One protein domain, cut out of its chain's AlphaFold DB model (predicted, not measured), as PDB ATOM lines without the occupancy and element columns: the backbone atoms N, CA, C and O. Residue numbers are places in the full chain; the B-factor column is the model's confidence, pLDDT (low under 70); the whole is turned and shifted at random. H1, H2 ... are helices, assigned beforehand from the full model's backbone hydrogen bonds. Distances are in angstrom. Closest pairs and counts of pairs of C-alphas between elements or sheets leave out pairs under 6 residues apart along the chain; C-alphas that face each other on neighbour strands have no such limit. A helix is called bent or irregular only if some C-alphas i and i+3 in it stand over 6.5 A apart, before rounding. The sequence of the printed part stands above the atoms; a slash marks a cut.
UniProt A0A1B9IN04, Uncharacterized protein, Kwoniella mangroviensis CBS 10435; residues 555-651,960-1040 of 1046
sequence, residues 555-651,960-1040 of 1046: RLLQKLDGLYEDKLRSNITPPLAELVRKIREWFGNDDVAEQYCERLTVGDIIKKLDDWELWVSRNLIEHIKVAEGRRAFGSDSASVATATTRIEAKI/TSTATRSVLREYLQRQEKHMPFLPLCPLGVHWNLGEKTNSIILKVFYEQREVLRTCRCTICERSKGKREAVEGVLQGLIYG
ATOM      1  N   ARG A 555      58.786  78.119  27.410       95.75
ATOM      2  CA  ARG A 555      57.485  77.720  27.962       95.75
ATOM      3  C   ARG A 555      56.360  78.661  27.525       95.75
ATOM      4  O   ARG A 555      55.290  78.201  27.131       95.75
ATOM      5  N   LEU A 556      56.614  79.970  27.582       96.81
ATOM      6  CA  LEU A 556      55.659  80.988  27.160       96.81
ATOM      7  C   LEU A 556      55.479  80.963  25.639       96.81
ATOM      8  O   LEU A 556      54.348  80.960  25.171       96.81
ATOM      9  N   LEU A 557      56.566  80.845  24.871       97.44
ATOM     10  CA  LEU A 557      56.530  80.765  23.411       97.44
ATOM     11  C   LEU A 557      55.676  79.588  22.909       97.44
ATOM     12  O   LEU A 557      54.871  79.762  21.997       97.44
ATOM     13  N   GLN A 558      55.781  78.421  23.550       97.50
ATOM     14  CA  GLN A 558      54.933  77.260  23.254       97.50
ATOM     15  C   GLN A 558      53.453  77.499  23.612       97.50
ATOM     16  O   GLN A 558      52.576  77.097  22.845       97.50
ATOM     17  N   LYS A 559      53.155  78.187  24.730       97.38
ATOM     18  CA  LYS A 559      51.778  78.602  25.082       97.38
ATOM     19  C   LYS A 559      51.215  79.578  24.037       97.38
ATOM     20  O   LYS A 559      50.083  79.397  23.595       97.38
ATOM     21  N   LEU A 560      52.009  80.569  23.620       98.12
ATOM     22  CA  LEU A 560      51.637  81.561  22.606       98.12
ATOM     23  C   LEU A 560      51.375  80.912  21.237       98.12
ATOM     24  O   LEU A 560      50.367  81.224  20.615       98.12
ATOM     25  N   ASP A 561      52.229  79.986  20.786       98.25
ATOM     26  CA  ASP A 561      52.026  79.228  19.538       98.25
ATOM     27  C   ASP A 561      50.718  78.413  19.549       98.25
ATOM     28  O   ASP A 561      49.998  78.398  18.550       98.25
ATOM     29  N   GLY A 562      50.414  77.723  20.656       97.88
ATOM     30  CA  GLY A 562      49.208  76.897  20.777       97.88
ATOM     31  C   GLY A 562      47.930  77.734  20.734       97.88
ATOM     32  O   GLY A 562      47.048  77.488  19.912       97.88
ATOM     33  N   LEU A 563      47.876  78.791  21.550       97.44
ATOM     34  CA  LEU A 563      46.753  79.731  21.554       97.44
ATOM     35  C   LEU A 563      46.628  80.480  20.214       97.44
ATOM     36  O   LEU A 563      45.514  80.735  19.760       97.44
ATOM     37  N   TYR A 564      47.743  80.774  19.535       98.12
ATOM     38  CA  TYR A 564      47.741  81.313  18.174       98.12
ATOM     39  C   TYR A 564      47.130  80.335  17.155       98.12
ATOM     40  O   TYR A 564      46.326  80.770  16.327       98.12
ATOM     41  N   GLU A 565      47.451  79.031  17.210       98.00
ATOM     42  CA  GLU A 565      46.792  78.033  16.351       98.00
ATOM     43  C   GLU A 565      45.276  78.047  16.573       98.00
ATOM     44  O   GLU A 565      44.537  78.118  15.591       98.00
ATOM     45  N   ASP A 566      44.810  78.039  17.822       97.00
ATOM     46  CA  ASP A 566      43.381  77.996  18.145       97.00
ATOM     47  C   ASP A 566      42.638  79.285  17.747       97.00
ATOM     48  O   ASP A 566      41.565  79.228  17.127       97.00
ATOM     49  N   LYS A 567      43.221  80.462  18.015       95.88
ATOM     50  CA  LYS A 567      42.663  81.768  17.619       95.88
ATOM     51  C   LYS A 567      42.660  81.950  16.096       95.88
ATOM     52  O   LYS A 567      41.660  82.407  15.543       95.88
ATOM     53  N   LEU A 568      43.710  81.542  15.377       97.12
ATOM     54  CA  LEU A 568      43.703  81.592  13.911       97.12
ATOM     55  C   LEU A 568      42.697  80.586  13.330       97.12
ATOM     56  O   LEU A 568      41.882  80.954  12.484       97.12
ATOM     57  N   ARG A 569      42.713  79.332  13.806       97.38
ATOM     58  CA  ARG A 569      41.814  78.242  13.386       97.38
ATOM     59  C   ARG A 569      40.350  78.629  13.518       97.38
ATOM     60  O   ARG A 569      39.597  78.437  12.561       97.38
ATOM     61  N   SER A 570      39.945  79.144  14.674       95.12
ATOM     62  CA  SER A 570      38.558  79.544  14.941       95.12
ATOM     63  C   SER A 570      38.089  80.648  13.988       95.12
ATOM     64  O   SER A 570      37.024  80.503  13.389       95.12
ATOM     65  N   ASN A 571      38.917  81.670  13.742       95.00
ATOM     66  CA  ASN A 571      38.608  82.752  12.803       95.00
ATOM     67  C   ASN A 571      38.531  82.289  11.331       95.00
ATOM     68  O   ASN A 571      37.602  82.668  10.616       95.00
ATOM     69  N   ILE A 572      39.460  81.450  10.850       97.00
ATOM     70  CA  ILE A 572      39.489  81.044   9.426       97.00
ATOM     71  C   ILE A 572      38.594  79.840   9.090       97.00
ATOM     72  O   ILE A 572      38.319  79.596   7.914       97.00
ATOM     73  N   THR A 573      38.118  79.077  10.079       96.81
ATOM     74  CA  THR A 573      37.296  77.876   9.834       96.81
ATOM     75  C   THR A 573      35.978  78.185   9.104       96.81
ATOM     76  O   THR A 573      35.738  77.556   8.066       96.81
ATOM     77  N   PRO A 574      35.136  79.146   9.548       96.06
ATOM     78  CA  PRO A 574      33.887  79.475   8.857       96.06
ATOM     79  C   PRO A 574      34.057  79.889   7.379       96.06
ATOM     80  O   PRO A 574      33.399  79.278   6.528       96.06
ATOM     81  N   PRO A 575      34.942  80.841   7.008       97.19
ATOM     82  CA  PRO A 575      35.086  81.251   5.611       97.19
ATOM     83  C   PRO A 575      35.784  80.195   4.740       97.19
ATOM     84  O   PRO A 575      35.485  80.104   3.548       97.19
ATOM     85  N   LEU A 576      36.648  79.334   5.299       98.00
ATOM     86  CA  LEU A 576      37.200  78.190   4.560       98.00
ATOM     87  C   LEU A 576      36.138  77.120   4.269       98.00
ATOM     88  O   LEU A 576      36.118  76.570   3.164       98.00
ATOM     89  N   ALA A 577      35.224  76.854   5.205       97.31
ATOM     90  CA  ALA A 577      34.082  75.968   4.971       97.31
ATOM     91  C   ALA A 577      33.177  76.510   3.850       97.31
ATOM     92  O   ALA A 577      32.729  75.766   2.968       97.31
ATOM     93  N   GLU A 578      32.960  77.826   3.840       97.19
ATOM     94  CA  GLU A 578      32.178  78.508   2.814       97.19
ATOM     95  C   GLU A 578      32.873  78.509   1.444       97.19
ATOM     96  O   GLU A 578      32.226  78.264   0.421       97.19
ATOM     97  N   LEU A 579      34.200  78.670   1.413       97.88
ATOM     98  CA  LEU A 579      35.018  78.583   0.201       97.88
ATOM     99  C   LEU A 579      34.926  77.190  -0.431       97.88
ATOM    100  O   LEU A 579      34.658  77.070  -1.629       97.88
ATOM    101  N   VAL A 580      35.086  76.132   0.372       97.88
ATOM    102  CA  VAL A 580      34.934  74.740  -0.081       97.88
ATOM    103  C   VAL A 580      33.535  74.505  -0.659       97.88
ATOM    104  O   VAL A 580      33.411  73.878  -1.716       97.88
ATOM    105  N   ARG A 581      32.477  75.041  -0.032       96.88
ATOM    106  CA  ARG A 581      31.115  74.960  -0.583       96.88
ATOM    107  C   ARG A 581      30.996  75.685  -1.923       96.88
ATOM    108  O   ARG A 581      30.479  75.088  -2.867       96.88
ATOM    109  N   LYS A 582      31.471  76.930  -2.039       96.94
ATOM    110  CA  LYS A 582      31.420  77.678  -3.310       96.94
ATOM    111  C   LYS A 582      32.148  76.931  -4.432       96.94
ATOM    112  O   LYS A 582      31.627  76.846  -5.541       96.94
ATOM    113  N   ILE A 583      33.309  76.338  -4.142       97.69
ATOM    114  CA  ILE A 583      34.053  75.498  -5.095       97.69
ATOM    115  C   ILE A 583      33.215  74.276  -5.506       97.69
ATOM    116  O   ILE A 583      33.075  74.005  -6.699       97.69
ATOM    117  N   ARG A 584      32.602  73.571  -4.545       96.19
ATOM    118  CA  ARG A 584      31.707  72.431  -4.810       96.19
ATOM    119  C   ARG A 584      30.568  72.795  -5.759       96.19
ATOM    120  O   ARG A 584      30.303  72.068  -6.712       96.19
ATOM    121  N   GLU A 585      29.900  73.912  -5.499       96.38
ATOM    122  CA  GLU A 585      28.757  74.380  -6.290       96.38
ATOM    123  C   GLU A 585      29.166  74.845  -7.688       96.38
ATOM    124  O   GLU A 585      28.419  74.634  -8.641       96.38
ATOM    125  N   TRP A 586      30.368  75.408  -7.834       97.12
ATOM    126  CA  TRP A 586      30.900  75.824  -9.130       97.12
ATOM    127  C   TRP A 586      31.230  74.633 -10.042       97.12
ATOM    128  O   TRP A 586      30.910  74.668 -11.231       97.12
ATOM    129  N   PHE A 587      31.832  73.565  -9.505       96.94
ATOM    130  CA  PHE A 587      32.176  72.377 -10.298       96.94
ATOM    131  C   PHE A 587      31.032  71.361 -10.431       96.94
ATOM    132  O   PHE A 587      31.019  70.589 -11.388       96.94
ATOM    133  N   GLY A 588      30.103  71.305  -9.472       92.88
ATOM    134  CA  GLY A 588      28.982  70.352  -9.429       92.88
ATOM    135  C   GLY A 588      29.370  68.878  -9.210       92.88
ATOM    136  O   GLY A 588      28.512  68.064  -8.872       92.88
ATOM    137  N   ASN A 589      30.649  68.532  -9.378       93.44
ATOM    138  CA  ASN A 589      31.233  67.220  -9.124       93.44
ATOM    139  C   ASN A 589      32.296  67.335  -8.017       93.44
ATOM    140  O   ASN A 589      33.264  68.087  -8.157       93.44
ATOM    141  N   ASP A 590      32.112  66.562  -6.946       93.12
ATOM    142  CA  ASP A 590      32.967  66.562  -5.757       93.12
ATOM    143  C   ASP A 590      34.426  66.158  -6.066       93.12
ATOM    144  O   ASP A 590      35.343  66.757  -5.509       93.12
ATOM    145  N   ASP A 591      34.664  65.230  -7.005       92.12
ATOM    146  CA  ASP A 591      36.020  64.788  -7.387       92.12
ATOM    147  C   ASP A 591      36.805  65.904  -8.099       92.12
ATOM    148  O   ASP A 591      38.004  66.088  -7.883       92.12
ATOM    149  N   VAL A 592      36.124  66.676  -8.954       95.94
ATOM    150  CA  VAL A 592      36.730  67.797  -9.695       95.94
ATOM    151  C   VAL A 592      36.962  68.987  -8.763       95.94
ATOM    152  O   VAL A 592      37.990  69.657  -8.865       95.94
ATOM    153  N   ALA A 593      36.039  69.217  -7.823       96.31
ATOM    154  CA  ALA A 593      36.200  70.197  -6.755       96.31
ATOM    155  C   ALA A 593      37.403  69.859  -5.856       96.31
ATOM    156  O   ALA A 593      38.219  70.738  -5.587       96.31
ATOM    157  N   GLU A 594      37.575  68.594  -5.457       95.88
ATOM    158  CA  GLU A 594      38.725  68.150  -4.658       95.88
ATOM    159  C   GLU A 594      40.050  68.347  -5.411       95.88
ATOM    160  O   GLU A 594      40.965  68.971  -4.877       95.88
ATOM    161  N   GLN A 595      40.132  67.922  -6.679       96.50
ATOM    162  CA  GLN A 595      41.313  68.145  -7.528       96.50
ATOM    163  C   GLN A 595      41.606  69.631  -7.782       96.50
ATOM    164  O   GLN A 595      42.730  70.000  -8.126       96.50
ATOM    165  N   TYR A 596      40.609  70.514  -7.689       97.81
ATOM    166  CA  TYR A 596      40.840  71.956  -7.702       97.81
ATOM    167  C   TYR A 596      41.411  72.426  -6.357       97.81
ATOM    168  O   TYR A 596      42.463  73.060  -6.350       97.81
ATOM    169  N   CYS A 597      40.793  72.049  -5.233       97.12
ATOM    170  CA  CYS A 597      41.270  72.370  -3.886       97.12
ATOM    171  C   CYS A 597      42.700  71.869  -3.617       97.12
ATOM    172  O   CYS A 597      43.479  72.562  -2.972       97.12
ATOM    173  N   GLU A 598      43.077  70.677  -4.088       96.75
ATOM    174  CA  GLU A 598      44.427  70.097  -3.938       96.75
ATOM    175  C   GLU A 598      45.530  70.946  -4.585       96.75
ATOM    176  O   GLU A 598      46.662  70.937  -4.115       96.75
ATOM    177  N   ARG A 599      45.196  71.733  -5.613       97.56
ATOM    178  CA  ARG A 599      46.149  72.597  -6.324       97.56
ATOM    179  C   ARG A 599      46.251  74.019  -5.767       97.56
ATOM    180  O   ARG A 599      47.053  74.788  -6.286       97.56
ATOM    181  N   LEU A 600      45.450  74.389  -4.765       97.00
ATOM    182  CA  LEU A 600      45.507  75.726  -4.168       97.00
ATOM    183  C   LEU A 600      46.657  75.817  -3.161       97.00
ATOM    184  O   LEU A 600      46.699  75.064  -2.189       97.00
ATOM    185  N   THR A 601      47.562  76.772  -3.373       96.25
ATOM    186  CA  THR A 601      48.584  77.137  -2.383       96.25
ATOM    187  C   THR A 601      47.976  77.974  -1.251       96.25
ATOM    188  O   THR A 601      46.872  78.502  -1.390       96.25
ATOM    189  N   VAL A 602      48.702  78.169  -0.142       95.94
ATOM    190  CA  VAL A 602      48.268  79.077   0.942       95.94
ATOM    191  C   VAL A 602      47.980  80.487   0.409       95.94
ATOM    192  O   VAL A 602      46.942  81.061   0.727       95.94
ATOM    193  N   GLY A 603      48.830  81.007  -0.484       94.94
ATOM    194  CA  GLY A 603      48.605  82.300  -1.136       94.94
ATOM    195  C   GLY A 603      47.334  82.338  -1.994       94.94
ATOM    196  O   GLY A 603      46.618  83.338  -1.977       94.94
ATOM    197  N   ASP A 604      47.000  81.247  -2.696       95.81
ATOM    198  CA  ASP A 604      45.735  81.151  -3.438       95.81
ATOM    199  C   ASP A 604      44.526  81.107  -2.501       95.81
ATOM    200  O   ASP A 604      43.523  81.763  -2.774       95.81
ATOM    201  N   ILE A 605      44.615  80.356  -1.397       97.06
ATOM    202  CA  ILE A 605      43.554  80.249  -0.387       97.06
ATOM    203  C   ILE A 605      43.270  81.632   0.211       97.06
ATOM    204  O   ILE A 605      42.130  82.087   0.171       97.06
ATOM    205  N   ILE A 606      44.300  82.345   0.675       96.69
ATOM    206  CA  ILE A 606      44.156  83.686   1.264       96.69
ATOM    207  C   ILE A 606      43.630  84.691   0.230       96.69
ATOM    208  O   ILE A 606      42.722  85.465   0.518       96.69
ATOM    209  N   LYS A 607      44.097  84.617  -1.023       95.88
ATOM    210  CA  LYS A 607      43.555  85.430  -2.122       95.88
ATOM    211  C   LYS A 607      42.088  85.117  -2.441       95.88
ATOM    212  O   LYS A 607      41.384  85.986  -2.949       95.88
ATOM    213  N   LYS A 608      41.609  83.896  -2.183       96.81
ATOM    214  CA  LYS A 608      40.178  83.563  -2.270       96.81
ATOM    215  C   LYS A 608      39.394  84.082  -1.069       96.81
ATOM    216  O   LYS A 608      38.251  84.473  -1.268       96.81
ATOM    217  N   LEU A 609      40.003  84.137   0.119       96.75
ATOM    218  CA  LEU A 609      39.399  84.715   1.323       96.75
ATOM    219  C   LEU A 609      39.110  86.228   1.202       96.75
ATOM    220  O   LEU A 609      38.253  86.708   1.930       96.75
ATOM    221  N   ASP A 610      39.715  86.965   0.258       96.25
ATOM    222  CA  ASP A 610      39.362  88.372  -0.066       96.25
ATOM    223  C   ASP A 610      37.903  88.552  -0.560       96.25
ATOM    224  O   ASP A 610      37.389  89.668  -0.629       96.25
ATOM    225  N   ASP A 611      37.198  87.466  -0.899       96.25
ATOM    226  CA  ASP A 611      35.757  87.511  -1.160       96.25
ATOM    227  C   ASP A 611      34.965  87.661   0.153       96.25
ATOM    228  O   ASP A 611      34.773  86.701   0.903       96.25
ATOM    229  N   TRP A 612      34.450  88.870   0.401       94.75
ATOM    230  CA  TRP A 612      33.604  89.205   1.555       94.75
ATOM    231  C   TRP A 612      32.418  88.248   1.765       94.75
ATOM    232  O   TRP A 612      31.998  88.031   2.901       94.75
ATOM    233  N   GLU A 613      31.889  87.632   0.699       95.31
ATOM    234  CA  GLU A 613      30.803  86.651   0.792       95.31
ATOM    235  C   GLU A 613      31.214  85.337   1.487       95.31
ATOM    236  O   GLU A 613      30.370  84.470   1.702       95.31
ATOM    237  N   LEU A 614      32.493  85.137   1.799       96.00
ATOM    238  CA  LEU A 614      32.955  83.999   2.598       96.00
ATOM    239  C   LEU A 614      32.849  84.274   4.102       96.00
ATOM    240  O   LEU A 614      32.637  83.350   4.879       96.00
ATOM    241  N   TRP A 615      32.957  85.543   4.500       94.81
ATOM    242  CA  TRP A 615      32.999  85.988   5.897       94.81
ATOM    243  C   TRP A 615      31.630  86.346   6.475       94.81
ATOM    244  O   TRP A 615      31.500  86.605   7.667       94.81
ATOM    245  N   VAL A 616      30.601  86.386   5.631       92.94
ATOM    246  CA  VAL A 616      29.253  86.820   5.994       92.94
ATOM    247  C   VAL A 616      28.289  85.635   5.949       92.94
ATOM    248  O   VAL A 616      28.336  84.803   5.046       92.94
ATOM    249  N   SER A 617      27.356  85.561   6.903       90.81
ATOM    250  CA  SER A 617      26.341  84.496   6.905       90.81
ATOM    251  C   SER A 617      25.526  84.456   5.596       90.81
ATOM    252  O   SER A 617      25.070  85.491   5.097       90.81
ATOM    253  N   ARG A 618      25.264  83.252   5.061       89.94
ATOM    254  CA  ARG A 618      24.516  83.071   3.795       89.94
ATOM    255  C   ARG A 618      23.163  83.771   3.786       89.94
ATOM    256  O   ARG A 618      22.806  84.378   2.785       89.94
ATOM    257  N   ASN A 619      22.451  83.746   4.913       89.88
ATOM    258  CA  ASN A 619      21.159  84.416   5.069       89.88
ATOM    259  C   ASN A 619      21.257  85.925   4.779       89.88
ATOM    260  O   ASN A 619      20.339  86.498   4.193       89.88
ATOM    261  N   LEU A 620      22.368  86.569   5.159       89.56
ATOM    262  CA  LEU A 620      22.595  87.986   4.884       89.56
ATOM    263  C   LEU A 620      22.998  88.226   3.421       89.56
ATOM    264  O   LEU A 620      22.507  89.170   2.809       89.56
ATOM    265  N   ILE A 621      23.815  87.346   2.836       91.44
ATOM    266  CA  ILE A 621      24.205  87.408   1.416       91.44
ATOM    267  C   ILE A 621      22.982  87.233   0.505       91.44
ATOM    268  O   ILE A 621      22.791  88.005  -0.434       91.44
ATOM    269  N   GLU A 622      22.117  86.258   0.792       90.81
ATOM    270  CA  GLU A 622      20.844  86.069   0.093       90.81
ATOM    271  C   GLU A 622      19.929  87.285   0.259       90.81
ATOM    272  O   GLU A 622      19.332  87.742  -0.715       90.81
ATOM    273  N   HIS A 623      19.857  87.863   1.462       86.44
ATOM    274  CA  HIS A 623      19.074  89.071   1.708       86.44
ATOM    275  C   HIS A 623      19.580  90.276   0.898       86.44
ATOM    276  O   HIS A 623      18.776  90.965   0.269       86.44
ATOM    277  N   ILE A 624      20.900  90.491   0.844       88.88
ATOM    278  CA  ILE A 624      21.543  91.518   0.009       88.88
ATOM    279  C   ILE A 624      21.213  91.282  -1.472       88.88
ATOM    280  O   ILE A 624      20.683  92.179  -2.130       88.88
ATOM    281  N   LYS A 625      21.405  90.058  -1.980       90.44
ATOM    282  CA  LYS A 625      21.118  89.697  -3.382       90.44
ATOM    283  C   LYS A 625      19.638  89.870  -3.746       90.44
ATOM    284  O   LYS A 625      19.323  90.341  -4.839       90.44
ATOM    285  N   VAL A 626      18.713  89.561  -2.833       88.25
ATOM    286  CA  VAL A 626      17.271  89.807  -3.020       88.25
ATOM    287  C   VAL A 626      16.944  91.305  -2.989       88.25
ATOM    288  O   VAL A 626      16.114  91.757  -3.782       88.25
ATOM    289  N   ALA A 627      17.581  92.090  -2.117       83.38
ATOM    290  CA  ALA A 627      17.387  93.539  -2.050       83.38
ATOM    291  C   ALA A 627      17.895  94.248  -3.319       83.38
ATOM    292  O   ALA A 627      17.204  95.119  -3.854       83.38
ATOM    293  N   GLU A 628      19.052  93.840  -3.842       85.69
ATOM    294  CA  GLU A 628      19.617  94.346  -5.098       85.69
ATOM    295  C   GLU A 628      18.783  93.906  -6.310       85.69
ATOM    296  O   GLU A 628      18.407  94.742  -7.134       85.69
ATOM    297  N   GLY A 629      18.372  92.635  -6.365       84.06
ATOM    298  CA  GLY A 629      17.472  92.127  -7.404       84.06
ATOM    299  C   GLY A 629      16.147  92.894  -7.471       84.06
ATOM    300  O   GLY A 629      15.707  93.275  -8.554       84.06
ATOM    301  N   ARG A 630      15.525  93.212  -6.326       81.12
ATOM    302  CA  ARG A 630      14.286  94.018  -6.288       81.12
ATOM    303  C   ARG A 630      14.469  95.439  -6.827       81.12
ATOM    304  O   ARG A 630      13.542  95.952  -7.452       81.12
ATOM    305  N   ARG A 631      15.645  96.056  -6.637       75.50
ATOM    306  CA  ARG A 631      15.972  97.364  -7.235       75.50
ATOM    307  C   ARG A 631      16.115  97.268  -8.754       75.50
ATOM    308  O   ARG A 631      15.585  98.125  -9.452       75.50
ATOM    309  N   ALA A 632      16.752  96.212  -9.264       78.31
ATOM    310  CA  ALA A 632      16.900  95.987 -10.705       78.31
ATOM    311  C   ALA A 632      15.551  95.840 -11.444       78.31
ATOM    312  O   ALA A 632      15.457  96.184 -12.619       78.31
ATOM    313  N   PHE A 633      14.495  95.390 -10.754       79.75
ATOM    314  CA  PHE A 633      13.132  95.293 -11.295       79.75
ATOM    315  C   PHE A 633      12.239  96.529 -11.045       79.75
ATOM    316  O   PHE A 633      11.043  96.472 -11.321       79.75
ATOM    317  N   GLY A 634      12.788  97.649 -10.555       66.25
ATOM    318  CA  GLY A 634      12.098  98.950 -10.545       66.25
ATOM    319  C   GLY A 634      10.857  99.055  -9.648       66.25
ATOM    320  O   GLY A 634       9.994  99.890  -9.902       66.25
ATOM    321  N   SER A 635      10.735  98.209  -8.620       58.31
ATOM    322  CA  SER A 635       9.614  98.246  -7.669       58.31
ATOM    323  C   SER A 635       9.784  99.379  -6.643       58.31
ATOM    324  O   SER A 635      10.860  99.519  -6.063       58.31
ATOM    325  N   ASP A 636       8.724 100.167  -6.418       53.19
ATOM    326  CA  ASP A 636       8.757 101.405  -5.621       53.19
ATOM    327  C   ASP A 636       9.412 101.271  -4.231       53.19
ATOM    328  O   ASP A 636       9.118 100.382  -3.424       53.19
ATOM    329  N   SER A 637      10.280 102.239  -3.928       55.03
ATOM    330  CA  SER A 637      11.243 102.207  -2.818       55.03
ATOM    331  C   SER A 637      10.630 102.178  -1.413       55.03
ATOM    332  O   SER A 637      11.276 101.707  -0.472       55.03
ATOM    333  N   ALA A 638       9.379 102.617  -1.254       55.81
ATOM    334  CA  ALA A 638       8.700 102.708   0.041       55.81
ATOM    335  C   ALA A 638       8.459 101.345   0.726       55.81
ATOM    336  O   ALA A 638       8.312 101.292   1.944       55.81
ATOM    337  N   SER A 639       8.439 100.235  -0.026       56.94
ATOM    338  CA  SER A 639       8.180  98.893   0.527       56.94
ATOM    339  C   SER A 639       9.405  98.237   1.182       56.94
ATOM    340  O   SER A 639       9.252  97.202   1.837       56.94
ATOM    341  N   VAL A 640      10.618  98.758   0.964       54.91
ATOM    342  CA  VAL A 640      11.857  98.053   1.345       54.91
ATOM    343  C   VAL A 640      12.184  98.240   2.827       54.91
ATOM    344  O   VAL A 640      12.494  97.258   3.495       54.91
ATOM    345  N   ALA A 641      12.031  99.456   3.359       55.56
ATOM    346  CA  ALA A 641      12.384  99.794   4.744       55.56
ATOM    347  C   ALA A 641      11.591  98.998   5.801       55.56
ATOM    348  O   ALA A 641      12.108  98.682   6.866       55.56
ATOM    349  N   THR A 642      10.341  98.630   5.501       59.38
ATOM    350  CA  THR A 642       9.501  97.798   6.380       59.38
ATOM    351  C   THR A 642       9.822  96.303   6.285       59.38
ATOM    352  O   THR A 642       9.400  95.526   7.145       59.38
ATOM    353  N   ALA A 643      10.524  95.877   5.229       58.09
ATOM    354  CA  ALA A 643      10.968  94.500   5.055       58.09
ATOM    355  C   ALA A 643      12.292  94.251   5.791       58.09
ATOM    356  O   ALA A 643      12.388  93.247   6.496       58.09
ATOM    357  N   THR A 644      13.250  95.183   5.699       54.53
ATOM    358  CA  THR A 644      14.529  95.154   6.432       54.53
ATOM    359  C   THR A 644      14.302  95.028   7.938       54.53
ATOM    360  O   THR A 644      14.640  93.987   8.495       54.53
ATOM    361  N   THR A 645      13.544  95.934   8.569       60.31
ATOM    362  CA  THR A 645      13.268  95.882  10.024       60.31
ATOM    363  C   THR A 645      12.588  94.589  10.485       60.31
ATOM    364  O   THR A 645      12.788  94.111  11.603       60.31
ATOM    365  N   ARG A 646      11.760  93.980   9.626       60.75
ATOM    366  CA  ARG A 646      11.062  92.720   9.941       60.75
ATOM    367  C   ARG A 646      11.972  91.496   9.792       60.75
ATOM    368  O   ARG A 646      11.701  90.472  10.419       60.75
ATOM    369  N   ILE A 647      13.020  91.605   8.975       58.34
ATOM    370  CA  ILE A 647      14.033  90.572   8.740       58.34
ATOM    371  C   ILE A 647      15.210  90.733   9.706       58.34
ATOM    372  O   ILE A 647      15.670  89.719  10.206       58.34
ATOM    373  N   GLU A 648      15.610  91.940  10.101       55.66
ATOM    374  CA  GLU A 648      16.515  92.189  11.239       55.66
ATOM    375  C   GLU A 648      15.961  91.540  12.512       55.66
ATOM    376  O   GLU A 648      16.649  90.756  13.164       55.66
ATOM    377  N   ALA A 649      14.670  91.742  12.799       60.97
ATOM    378  CA  ALA A 649      13.964  91.066  13.888       60.97
ATOM    379  C   ALA A 649      13.824  89.538  13.699       60.97
ATOM    380  O   ALA A 649      13.462  88.840  14.649       60.97
ATOM    381  N   LYS A 650      14.080  89.000  12.496       64.62
ATOM    382  CA  LYS A 650      14.144  87.553  12.228       64.62
ATOM    383  C   LYS A 650      15.571  87.024  12.359       64.62
ATOM    384  O   LYS A 650      15.748  86.051  13.065       64.62
ATOM    385  N   ILE A 651      16.578  87.681  11.787       57.28
ATOM    386  CA  ILE A 651      18.000  87.330  11.917       57.28
ATOM    387  C   ILE A 651      18.415  87.406  13.390       57.28
ATOM    388  O   ILE A 651      18.981  86.452  13.911       57.28
ATOM    389  N   THR A 960      27.426  99.482  -6.057       62.66
ATOM    390  CA  THR A 960      27.039  98.842  -4.787       62.66
ATOM    391  C   THR A 960      25.954  99.658  -4.082       62.66
ATOM    392  O   THR A 960      26.122 100.845  -3.806       62.66
ATOM    393  N   SER A 961      24.807  99.034  -3.798       75.31
ATOM    394  CA  SER A 961      23.641  99.784  -3.320       75.31
ATOM    395  C   SER A 961      23.885 100.389  -1.930       75.31
ATOM    396  O   SER A 961      24.450  99.744  -1.047       75.31
ATOM    397  N   THR A 962      23.398 101.610  -1.682       83.81
ATOM    398  CA  THR A 962      23.534 102.279  -0.370       83.81
ATOM    399  C   THR A 962      22.949 101.446   0.780       83.81
ATOM    400  O   THR A 962      23.448 101.502   1.899       83.81
ATOM    401  N   ALA A 963      21.924 100.627   0.506       82.75
ATOM    402  CA  ALA A 963      21.376  99.698   1.495       82.75
ATOM    403  C   ALA A 963      22.310  98.510   1.760       82.75
ATOM    404  O   ALA A 963      22.413  98.082   2.902       82.75
ATOM    405  N   THR A 964      23.024  98.020   0.745       84.62
ATOM    406  CA  THR A 964      24.040  96.967   0.899       84.62
ATOM    407  C   THR A 964      25.142  97.439   1.845       84.62
ATOM    408  O   THR A 964      25.445  96.753   2.816       84.62
ATOM    409  N   ARG A 965      25.655  98.663   1.645       87.19
ATOM    410  CA  ARG A 965      26.635  99.283   2.558       87.19
ATOM    411  C   ARG A 965      26.076  99.473   3.974       87.19
ATOM    412  O   ARG A 965      26.776  99.186   4.935       87.19
ATOM    413  N   SER A 966      24.816  99.897   4.117       88.31
ATOM    414  CA  SER A 966      24.167 100.058   5.431       88.31
ATOM    415  C   SER A 966      24.014  98.734   6.188       88.31
ATOM    416  O   SER A 966      24.329  98.671   7.370       88.31
ATOM    417  N   VAL A 967      23.559  97.676   5.509       88.19
ATOM    418  CA  VAL A 967      23.360  96.342   6.101       88.19
ATOM    419  C   VAL A 967      24.698  95.687   6.449       88.19
ATOM    420  O   VAL A 967      24.820  95.071   7.503       88.19
ATOM    421  N   LEU A 968      25.718  95.848   5.599       88.69
ATOM    422  CA  LEU A 968      27.068  95.367   5.897       88.69
ATOM    423  C   LEU A 968      27.719  96.155   7.040       88.69
ATOM    424  O   LEU A 968      28.394  95.542   7.856       88.69
ATOM    425  N   ARG A 969      27.477  97.470   7.159       89.19
ATOM    426  CA  ARG A 969      27.932  98.277   8.305       89.19
ATOM    427  C   ARG A 969      27.284  97.835   9.613       89.19
ATOM    428  O   ARG A 969      27.990  97.691  10.600       89.19
ATOM    429  N   GLU A 970      25.979  97.581   9.625       86.88
ATOM    430  CA  GLU A 970      25.300  97.074  10.825       86.88
ATOM    431  C   GLU A 970      25.755  95.648  11.185       86.88
ATOM    432  O   GLU A 970      25.908  95.323  12.361       86.88
ATOM    433  N   TYR A 971      26.006  94.794  10.186       86.56
ATOM    434  CA  TYR A 971      26.604  93.479  10.418       86.56
ATOM    435  C   TYR A 971      28.017  93.603  10.993       86.56
ATOM    436  O   TYR A 971      28.307  92.949  11.989       86.56
ATOM    437  N   LEU A 972      28.852  94.481  10.425       84.56
ATOM    438  CA  LEU A 972      30.188  94.771  10.936       84.56
ATOM    439  C   LEU A 972      30.110  95.260  12.385       84.56
ATOM    440  O   LEU A 972      30.676  94.613  13.244       84.56
ATOM    441  N   GLN A 973      29.293  96.257  12.719       83.06
ATOM    442  CA  GLN A 973      29.130  96.734  14.105       83.06
ATOM    443  C   GLN A 973      28.714  95.645  15.121       83.06
ATOM    444  O   GLN A 973      28.836  95.850  16.327       83.06
ATOM    445  N   ARG A 974      28.227  94.484  14.661       80.12
ATOM    446  CA  ARG A 974      27.914  93.305  15.487       80.12
ATOM    447  C   ARG A 974      28.957  92.175  15.403       80.12
ATOM    448  O   ARG A 974      28.834  91.214  16.156       80.12
ATOM    449  N   GLN A 975      29.890  92.206  14.447       73.50
ATOM    450  CA  GLN A 975      30.754  91.075  14.043       73.50
ATOM    451  C   GLN A 975      32.178  91.483  13.596       73.50
ATOM    452  O   GLN A 975      32.946  90.632  13.153       73.50
ATOM    453  N   GLU A 976      32.552  92.759  13.725       61.75
ATOM    454  CA  GLU A 976      33.852  93.366  13.365       61.75
ATOM    455  C   GLU A 976      35.046  92.599  13.937       61.75
ATOM    456  O   GLU A 976      36.119  92.533  13.351       61.75
ATOM    457  N   LYS A 977      34.794  91.951  15.069       64.00
ATOM    458  CA  LYS A 977      35.738  91.265  15.942       64.00
ATOM    459  C   LYS A 977      36.082  89.846  15.465       64.00
ATOM    460  O   LYS A 977      37.031  89.252  15.956       64.00
ATOM    461  N   HIS A 978      35.345  89.311  14.485       75.88
ATOM    462  CA  HIS A 978      35.592  87.991  13.880       75.88
ATOM    463  C   HIS A 978      36.160  88.064  12.453       75.88
ATOM    464  O   HIS A 978      36.350  87.028  11.812       75.88
ATOM    465  N   MET A 979      36.377  89.268  11.913       91.69
ATOM    466  CA  MET A 979      36.843  89.455  10.540       91.69
ATOM    467  C   MET A 979      38.239  90.096  10.530       91.69
ATOM    468  O   MET A 979      38.361  91.317  10.498       91.69
ATOM    469  N   PRO A 980      39.316  89.292  10.574       94.62
ATOM    470  CA  PRO A 980      40.671  89.812  10.485       94.62
ATOM    471  C   PRO A 980      40.959  90.460   9.126       94.62
ATOM    472  O   PRO A 980      40.418  90.075   8.083       94.62
ATOM    473  N   PHE A 981      41.896  91.404   9.127       96.56
ATOM    474  CA  PHE A 981      42.591  91.824   7.921       96.56
ATOM    475  C   PHE A 981      43.351  90.634   7.334       96.56
ATOM    476  O   PHE A 981      43.995  89.859   8.040       96.56
ATOM    477  N   LEU A 982      43.274  90.482   6.015       96.88
ATOM    478  CA  LEU A 982      43.912  89.380   5.314       96.88
ATOM    479  C   LEU A 982      45.298  89.786   4.829       96.88
ATOM    480  O   LEU A 982      45.410  90.820   4.164       96.88
ATOM    481  N   PRO A 983      46.331  88.960   5.060       95.75
ATOM    482  CA  PRO A 983      47.652  89.177   4.499       95.75
ATOM    483  C   PRO A 983      47.660  88.897   2.979       95.75
ATOM    484  O   PRO A 983      48.004  87.804   2.524       95.75
ATOM    485  N   LEU A 984      47.248  89.885   2.174       94.50
ATOM    486  CA  LEU A 984      47.119  89.756   0.720       94.50
ATOM    487  C   LEU A 984      48.423  90.067  -0.021       94.50
ATOM    488  O   LEU A 984      48.870  91.208  -0.103       94.50
ATOM    489  N   CYS A 985      48.966  89.055  -0.692       90.44
ATOM    490  CA  CYS A 985      50.166  89.214  -1.503       90.44
ATOM    491  C   CYS A 985      49.941  90.128  -2.738       90.44
ATOM    492  O   CYS A 985      48.996  89.889  -3.505       90.44
ATOM    493  N   PRO A 986      50.809  91.132  -2.999       88.81
ATOM    494  CA  PRO A 986      50.764  91.922  -4.226       88.81
ATOM    495  C   PRO A 986      51.038  91.060  -5.470       88.81
ATOM    496  O   PRO A 986      51.685  90.011  -5.419       88.81
ATOM    497  N   LEU A 987      50.519  91.499  -6.621       84.25
ATOM    498  CA  LEU A 987      50.531  90.720  -7.863       84.25
ATOM    499  C   LEU A 987      51.957  90.334  -8.295       84.25
ATOM    500  O   LEU A 987      52.763  91.192  -8.639       84.25
ATOM    501  N   GLY A 988      52.230  89.026  -8.344       77.31
ATOM    502  CA  GLY A 988      53.497  88.463  -8.827       77.31
ATOM    503  C   GLY A 988      54.534  88.155  -7.742       77.31
ATOM    504  O   GLY A 988      55.572  87.584  -8.064       77.31
ATOM    505  N   VAL A 989      54.256  88.477  -6.477       85.88
ATOM    506  CA  VAL A 989      55.082  88.067  -5.330       85.88
ATOM    507  C   VAL A 989      54.514  86.769  -4.731       85.88
ATOM    508  O   VAL A 989      53.334  86.457  -4.908       85.88
ATOM    509  N   HIS A 990      55.341  86.001  -4.020       85.19
ATOM    510  CA  HIS A 990      54.887  84.941  -3.116       85.19
ATOM    511  C   HIS A 990      55.174  85.363  -1.677       85.19
ATOM    512  O   HIS A 990      56.321  85.648  -1.340       85.19
ATOM    513  N   TRP A 991      54.145  85.396  -0.833       87.81
ATOM    514  CA  TRP A 991      54.322  85.608   0.599       87.81
ATOM    515  C   TRP A 991      54.608  84.305   1.318       87.81
ATOM    516  O   TRP A 991      53.986  83.274   1.059       87.81
ATOM    517  N   ASN A 992      55.538  84.398   2.258       93.31
ATOM    518  CA  ASN A 992      55.805  83.374   3.244       93.31
ATOM    519  C   ASN A 992      55.248  83.854   4.593       93.31
ATOM    520  O   ASN A 992      55.603  84.945   5.037       93.31
ATOM    521  N   LEU A 993      54.371  83.070   5.219       95.56
ATOM    522  CA  LEU A 993      53.770  83.369   6.528       95.56
ATOM    523  C   LEU A 993      54.460  82.636   7.693       95.56
ATOM    524  O   LEU A 993      53.970  82.675   8.818       95.56
ATOM    525  N   GLY A 994      55.577  81.951   7.429       95.75
ATOM    526  CA  GLY A 994      56.161  80.988   8.360       95.75
ATOM    527  C   GLY A 994      55.598  79.580   8.150       95.75
ATOM    528  O   GLY A 994      54.506  79.388   7.600       95.75
ATOM    529  N   GLU A 995      56.368  78.563   8.536       95.94
ATOM    530  CA  GLU A 995      55.997  77.162   8.310       95.94
ATOM    531  C   GLU A 995      54.763  76.773   9.133       95.94
ATOM    532  O   GLU A 995      53.863  76.102   8.612       95.94
ATOM    533  N   LYS A 996      54.663  77.249  10.383       96.81
ATOM    534  CA  LYS A 996      53.548  76.899  11.271       96.81
ATOM    535  C   LYS A 996      52.237  77.509  10.792       96.81
ATOM    536  O   LYS A 996      51.267  76.770  10.646       96.81
ATOM    537  N   THR A 997      52.202  78.799  10.449       97.75
ATOM    538  CA  THR A 997      50.979  79.430   9.913       97.75
ATOM    539  C   THR A 997      50.515  78.755   8.623       97.75
ATOM    540  O   THR A 997      49.333  78.432   8.481       97.75
ATOM    541  N   ASN A 998      51.440  78.477   7.696       97.25
ATOM    542  CA  ASN A 998      51.126  77.752   6.464       97.25
ATOM    543  C   ASN A 998      50.523  76.365   6.766       97.25
ATOM    544  O   ASN A 998      49.520  75.983   6.158       97.25
ATOM    545  N   SER A 999      51.098  75.636   7.728       97.81
ATOM    546  CA  SER A 999      50.600  74.334   8.186       97.81
ATOM    547  C   SER A 999      49.194  74.429   8.791       97.81
ATOM    548  O   SER A 999      48.321  73.652   8.405       97.81
ATOM    549  N   ILE A1000      48.926  75.420   9.653       98.19
ATOM    550  CA  ILE A1000      47.604  75.654  10.263       98.19
ATOM    551  C   ILE A1000      46.545  75.907   9.180       98.19
ATOM    552  O   ILE A1000      45.521  75.222   9.152       98.19
ATOM    553  N   ILE A1001      46.805  76.825   8.242       98.12
ATOM    554  CA  ILE A1001      45.860  77.155   7.159       98.12
ATOM    555  C   ILE A1001      45.591  75.929   6.275       98.12
ATOM    556  O   ILE A1001      44.434  75.636   5.962       98.12
ATOM    557  N   LEU A1002      46.630  75.173   5.899       97.88
ATOM    558  CA  LEU A1002      46.473  73.952   5.103       97.88
ATOM    559  C   LEU A1002      45.728  72.850   5.865       97.88
ATOM    560  O   LEU A1002      44.888  72.183   5.266       97.88
ATOM    561  N   LYS A1003      45.988  72.679   7.167       98.00
ATOM    562  CA  LYS A1003      45.318  71.715   8.056       98.00
ATOM    563  C   LYS A1003      43.822  72.022   8.162       98.00
ATOM    564  O   LYS A1003      43.012  71.155   7.839       98.00
ATOM    565  N   VAL A1004      43.443  73.268   8.464       98.06
ATOM    566  CA  VAL A1004      42.027  73.684   8.501       98.06
ATOM    567  C   VAL A1004      41.373  73.544   7.121       98.06
ATOM    568  O   VAL A1004      40.286  72.983   7.002       98.06
ATOM    569  N   PHE A1005      42.036  73.965   6.041       98.00
ATOM    570  CA  PHE A1005      41.489  73.806   4.687       98.00
ATOM    571  C   PHE A1005      41.348  72.329   4.265       98.00
ATOM    572  O   PHE A1005      40.428  71.972   3.522       98.00
ATOM    573  N   TYR A1006      42.228  71.450   4.752       96.88
ATOM    574  CA  TYR A1006      42.170  70.000   4.556       96.88
ATOM    575  C   TYR A1006      41.015  69.347   5.335       96.88
ATOM    576  O   TYR A1006      40.354  68.445   4.807       96.88
ATOM    577  N   GLU A1007      40.739  69.816   6.553       96.50
ATOM    578  CA  GLU A1007      39.562  69.434   7.340       96.50
ATOM    579  C   GLU A1007      38.273  69.863   6.618       96.50
ATOM    580  O   GLU A1007      37.414  69.026   6.338       96.50
ATOM    581  N   GLN A1008      38.163  71.129   6.194       97.31
ATOM    582  CA  GLN A1008      36.935  71.635   5.561       97.31
ATOM    583  C   GLN A1008      36.598  70.941   4.232       97.31
ATOM    584  O   GLN A1008      35.426  70.698   3.940       97.31
ATOM    585  N   ARG A1009      37.597  70.534   3.436       95.69
ATOM    586  CA  ARG A1009      37.362  69.761   2.198       95.69
ATOM    587  C   ARG A1009      36.968  68.296   2.420       95.69
ATOM    588  O   ARG A1009      36.660  67.598   1.455       95.69
ATOM    589  N   GLU A1010      36.976  67.774   3.649       94.31
ATOM    590  CA  GLU A1010      36.634  66.365   3.899       94.31
ATOM    591  C   GLU A1010      35.208  66.011   3.406       94.31
ATOM    592  O   GLU A1010      34.933  64.878   2.992       94.31
ATOM    593  N   VAL A1011      34.320  67.008   3.331       91.88
ATOM    594  CA  VAL A1011      32.958  66.904   2.771       91.88
ATOM    595  C   VAL A1011      32.892  66.626   1.260       91.88
ATOM    596  O   VAL A1011      31.816  66.264   0.766       91.88
ATOM    597  N   LEU A1012      33.999  66.821   0.530       91.44
ATOM    598  CA  LEU A1012      34.157  66.460  -0.887       91.44
ATOM    599  C   LEU A1012      34.629  65.006  -1.026       91.44
ATOM    600  O   LEU A1012      34.139  64.259  -1.863       91.44
ATOM    601  N   ARG A1013      35.538  64.581  -0.141       87.00
ATOM    602  CA  ARG A1013      36.164  63.246  -0.151       87.00
ATOM    603  C   ARG A1013      35.319  62.156   0.510       87.00
ATOM    604  O   ARG A1013      35.576  60.964   0.338       87.00
ATOM    605  N   THR A1014      34.303  62.545   1.277       81.00
ATOM    606  CA  THR A1014      33.367  61.613   1.911       81.00
ATOM    607  C   THR A1014      32.395  61.056   0.866       81.00
ATOM    608  O   THR A1014      31.442  61.732   0.478       81.00
ATOM    609  N   CYS A1015      32.604  59.807   0.424       74.56
ATOM    610  CA  CYS A1015      31.719  59.172  -0.560       74.56
ATOM    611  C   CYS A1015      30.260  59.197  -0.084       74.56
ATOM    612  O   CYS A1015      29.943  58.790   1.034       74.56
ATOM    613  N   ARG A1016      29.338  59.606  -0.954       68.75
ATOM    614  CA  ARG A1016      27.890  59.553  -0.668       68.75
ATOM    615  C   ARG A1016      27.258  58.198  -0.998       68.75
ATOM    616  O   ARG A1016      26.061  58.002  -0.807       68.75
ATOM    617  N   CYS A1017      28.064  57.253  -1.475       73.94
ATOM    618  CA  CYS A1017      27.660  55.892  -1.771       73.94
ATOM    619  C   CYS A1017      27.278  55.123  -0.492       73.94
ATOM    620  O   CYS A1017      28.079  54.973   0.427       73.94
ATOM    621  N   THR A1018      26.070  54.556  -0.464       64.06
ATOM    622  CA  THR A1018      25.547  53.726   0.645       64.06
ATOM    623  C   THR A1018      26.238  52.364   0.791       64.06
ATOM    624  O   THR A1018      25.918  51.608   1.702       64.06
ATOM    625  N   ILE A1019      27.165  52.046  -0.117       70.56
ATOM    626  CA  ILE A1019      27.797  50.734  -0.283       70.56
ATOM    627  C   ILE A1019      29.292  50.699   0.058       70.56
ATOM    628  O   ILE A1019      29.832  49.603   0.155       70.56
ATOM    629  N   CYS A1020      29.979  51.836   0.250       75.62
ATOM    630  CA  CYS A1020      31.381  51.791   0.688       75.62
ATOM    631  C   CYS A1020      31.492  51.804   2.217       75.62
ATOM    632  O   CYS A1020      30.808  52.565   2.907       75.62
ATOM    633  N   GLU A1021      32.394  50.979   2.743       59.16
ATOM    634  CA  GLU A1021      32.552  50.762   4.184       59.16
ATOM    635  C   GLU A1021      32.990  52.027   4.933       59.16
ATOM    636  O   GLU A1021      32.578  52.220   6.069       59.16
ATOM    637  N   ARG A1022      33.728  52.952   4.297       57.16
ATOM    638  CA  ARG A1022      34.116  54.233   4.926       57.16
ATOM    639  C   ARG A1022      32.905  55.118   5.234       57.16
ATOM    640  O   ARG A1022      32.833  55.723   6.299       57.16
ATOM    641  N   SER A1023      31.941  55.176   4.317       60.66
ATOM    642  CA  SER A1023      30.704  55.949   4.495       60.66
ATOM    643  C   SER A1023      29.725  55.258   5.431       60.66
ATOM    644  O   SER A1023      28.961  55.927   6.124       60.66
ATOM    645  N   LYS A1024      29.772  53.923   5.471       65.06
ATOM    646  CA  LYS A1024      29.022  53.101   6.417       65.06
ATOM    647  C   LYS A1024      29.546  53.300   7.843       65.06
ATOM    648  O   LYS A1024      28.778  53.731   8.688       65.06
ATOM    649  N   GLY A1025      30.857  53.178   8.056       70.88
ATOM    650  CA  GLY A1025      31.516  53.434   9.338       70.88
ATOM    651  C   GLY A1025      31.348  54.870   9.847       70.88
ATOM    652  O   GLY A1025      31.104  55.061  11.031       70.88
ATOM    653  N   LYS A1026      31.380  55.893   8.974       66.81
ATOM    654  CA  LYS A1026      31.036  57.270   9.388       66.81
ATOM    655  C   LYS A1026      29.567  57.429   9.785       66.81
ATOM    656  O   LYS A1026      29.295  58.149  10.739       66.81
ATOM    657  N   ARG A1027      28.620  56.779   9.092       68.25
ATOM    658  CA  ARG A1027      27.213  56.768   9.530       68.25
ATOM    659  C   ARG A1027      27.053  56.042  10.854       68.25
ATOM    660  O   ARG A1027      26.454  56.611  11.746       68.25
ATOM    661  N   GLU A1028      27.642  54.861  10.998       78.00
ATOM    662  CA  GLU A1028      27.584  54.053  12.220       78.00
ATOM    663  C   GLU A1028      28.248  54.783  13.408       78.00
ATOM    664  O   GLU A1028      27.743  54.711  14.523       78.00
ATOM    665  N   ALA A1029      29.305  55.578  13.184       77.00
ATOM    666  CA  ALA A1029      29.900  56.445  14.208       77.00
ATOM    667  C   ALA A1029      29.014  57.654  14.570       77.00
ATOM    668  O   ALA A1029      28.849  57.954  15.749       77.00
ATOM    669  N   VAL A1030      28.417  58.341  13.588       77.44
ATOM    670  CA  VAL A1030      27.509  59.480  13.837       77.44
ATOM    671  C   VAL A1030      26.196  59.022  14.475       77.44
ATOM    672  O   VAL A1030      25.721  59.668  15.404       77.44
ATOM    673  N   GLU A1031      25.640  57.895  14.032       78.31
ATOM    674  CA  GLU A1031      24.508  57.217  14.671       78.31
ATOM    675  C   GLU A1031      24.896  56.764  16.082       78.31
ATOM    676  O   GLU A1031      24.137  57.021  17.003       78.31
ATOM    677  N   GLY A1032      26.098  56.219  16.294       80.38
ATOM    678  CA  GLY A1032      26.616  55.876  17.622       80.38
ATOM    679  C   GLY A1032      26.738  57.074  18.572       80.38
ATOM    680  O   GLY A1032      26.371  56.956  19.738       80.38
ATOM    681  N   VAL A1033      27.174  58.243  18.089       78.44
ATOM    682  CA  VAL A1033      27.227  59.487  18.884       78.44
ATOM    683  C   VAL A1033      25.825  60.043  19.149       78.44
ATOM    684  O   VAL A1033      25.519  60.399  20.285       78.44
ATOM    685  N   LEU A1034      24.939  60.072  18.148       72.31
ATOM    686  CA  LEU A1034      23.532  60.464  18.325       72.31
ATOM    687  C   LEU A1034      22.806  59.538  19.304       72.31
ATOM    688  O   LEU A1034      22.058  60.004  20.156       72.31
ATOM    689  N   GLN A1035      23.052  58.234  19.218       78.50
ATOM    690  CA  GLN A1035      22.474  57.236  20.102       78.50
ATOM    691  C   GLN A1035      23.099  57.322  21.503       78.50
ATOM    692  O   GLN A1035      22.374  57.242  22.487       78.50
ATOM    693  N   GLY A1036      24.396  57.621  21.619       73.69
ATOM    694  CA  GLY A1036      25.043  57.973  22.886       73.69
ATOM    695  C   GLY A1036      24.435  59.214  23.548       73.69
ATOM    696  O   GLY A1036      24.175  59.195  24.746       73.69
ATOM    697  N   LEU A1037      24.115  60.259  22.778       71.31
ATOM    698  CA  LEU A1037      23.438  61.464  23.279       71.31
ATOM    699  C   LEU A1037      21.979  61.188  23.689       71.31
ATOM    700  O   LEU A1037      21.544  61.641  24.745       71.31
ATOM    701  N   ILE A1038      21.235  60.419  22.889       73.31
ATOM    702  CA  ILE A1038      19.821  60.093  23.144       73.31
ATOM    703  C   ILE A1038      19.658  59.144  24.342       73.31
ATOM    704  O   ILE A1038      18.747  59.337  25.144       73.31
ATOM    705  N   TYR A1039      20.523  58.135  24.487       71.06
ATOM    706  CA  TYR A1039      20.434  57.154  25.576       71.06
ATOM    707  C   TYR A1039      21.242  57.559  26.824       71.06
ATOM    708  O   TYR A1039      20.842  57.218  27.933       71.06
ATOM    709  N   GLY A1040      22.336  58.317  26.679       52.34
ATOM    710  CA  GLY A1040      23.150  58.812  27.798       52.34
ATOM    711  C   GLY A1040      22.559  60.029  28.520       52.34
ATOM    712  O   GLY A1040      22.769  60.193  29.720       52.34
TER     713      GLY A1040
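AT A GLANCE: This is residues 555 to 651 and 960 to 1040 of the 1046 residues of an uncharacterized protein of Kwoniella mangroviensis CBS 10435 (UniProt A0A1B9IN04). The model has two lobes and a separate helix: in the larger lobe H2, H3 and H7 pack on the bent helix H1, with short H8 on H2, while H4, H5 and H6 form a looser lobe. H9 lies away from both lobes; its residues 1028 to 1040 stick out, as do residues 555 to 560 of H1 and residues 632 to 639. The printed part has 178 residues, with nine named helices, H1 to H9 in order along the chain, and no named strand; the class is all helix. The whole is loose, with a radius of gyration of the C-alphas of 20.5 A, and spans 56 by 46 by 37 A.

HOW THE PARTS SIT: The hub is H1, residues 555 to 587, assigned as one helix by its hydrogen bonds but bent: C-alphas 571 and 574 are 7.0 A apart. Its arms H1a, residues 555 to 571, and H1b, residues 574 to 587, stand at a steep tilt of 45 degrees. H1b touches H2, residues 590 to 597, at a steep tilt of 59 degrees, opposite ways; their closest C-alphas, of Arg 584 and Ala 593, are 5.4 A apart. With residues 575 to 579 alone, H1b touches H3, residues 602 to 609, about perpendicular at 88 degrees; the closest C-alphas are Pro 575 and Leu 609, 7.0 A. H7, residues 995 to 1008, touches H1b with residues 1004 to 1008 alone, at a steep tilt of 57 degrees; the closest C-alphas are Ala 577 and Gln 1008, 5.2 A. H8, residues 1010 to 1013, touches H2, with C-alphas 590 and 1012 closest at 5.0 A. The helix packing is mostly crossed, with 1 of 6 tilts shallow. H4, residues 618 to 632, and H6, residues 962 to 978, only just touch, with 3 pairs of C-alphas within 8 A, the closest Ile 624 and Thr 964 at 6.1 A. H5, residues 641 to 651, is near H4. H9, residues 1021 to 1040, touches no helix. Every O i to N i+4 pair is within hydrogen-bond range in H1a, H1b, H2, H3, H4, H7 and H9, against 5 of 7 in H5 and 11 of 13 in H6; H8 is too short for such a pair.

IN THESE COORDINATES: H1a begins at C-alpha 555 (57.485, 77.720, 27.962) and is 24.7 A long; H1b is 20.5 A. H4 is 20.9 A, H7 20.0 A and H6 23.5 A; H6 is irregular, with C-alphas 974 and 977 8.1 A apart. H9, 26.7 A, ends at C-alpha 1040 (23.150, 58.812, 27.798).

THE WHOLE: The two C-alphas farthest apart, Arg 555 and Asp 636, are 63.7 A apart. Residues 652 to 959 are not printed, and C-alphas 651 and 960 are 22.2 A apart across the cut. Of the links printed whole, H6 to H7, 16 residues, is long. The mean pLDDT of the printed part is 85.5, and 30 residues are under 70, among them residues 634 to 651.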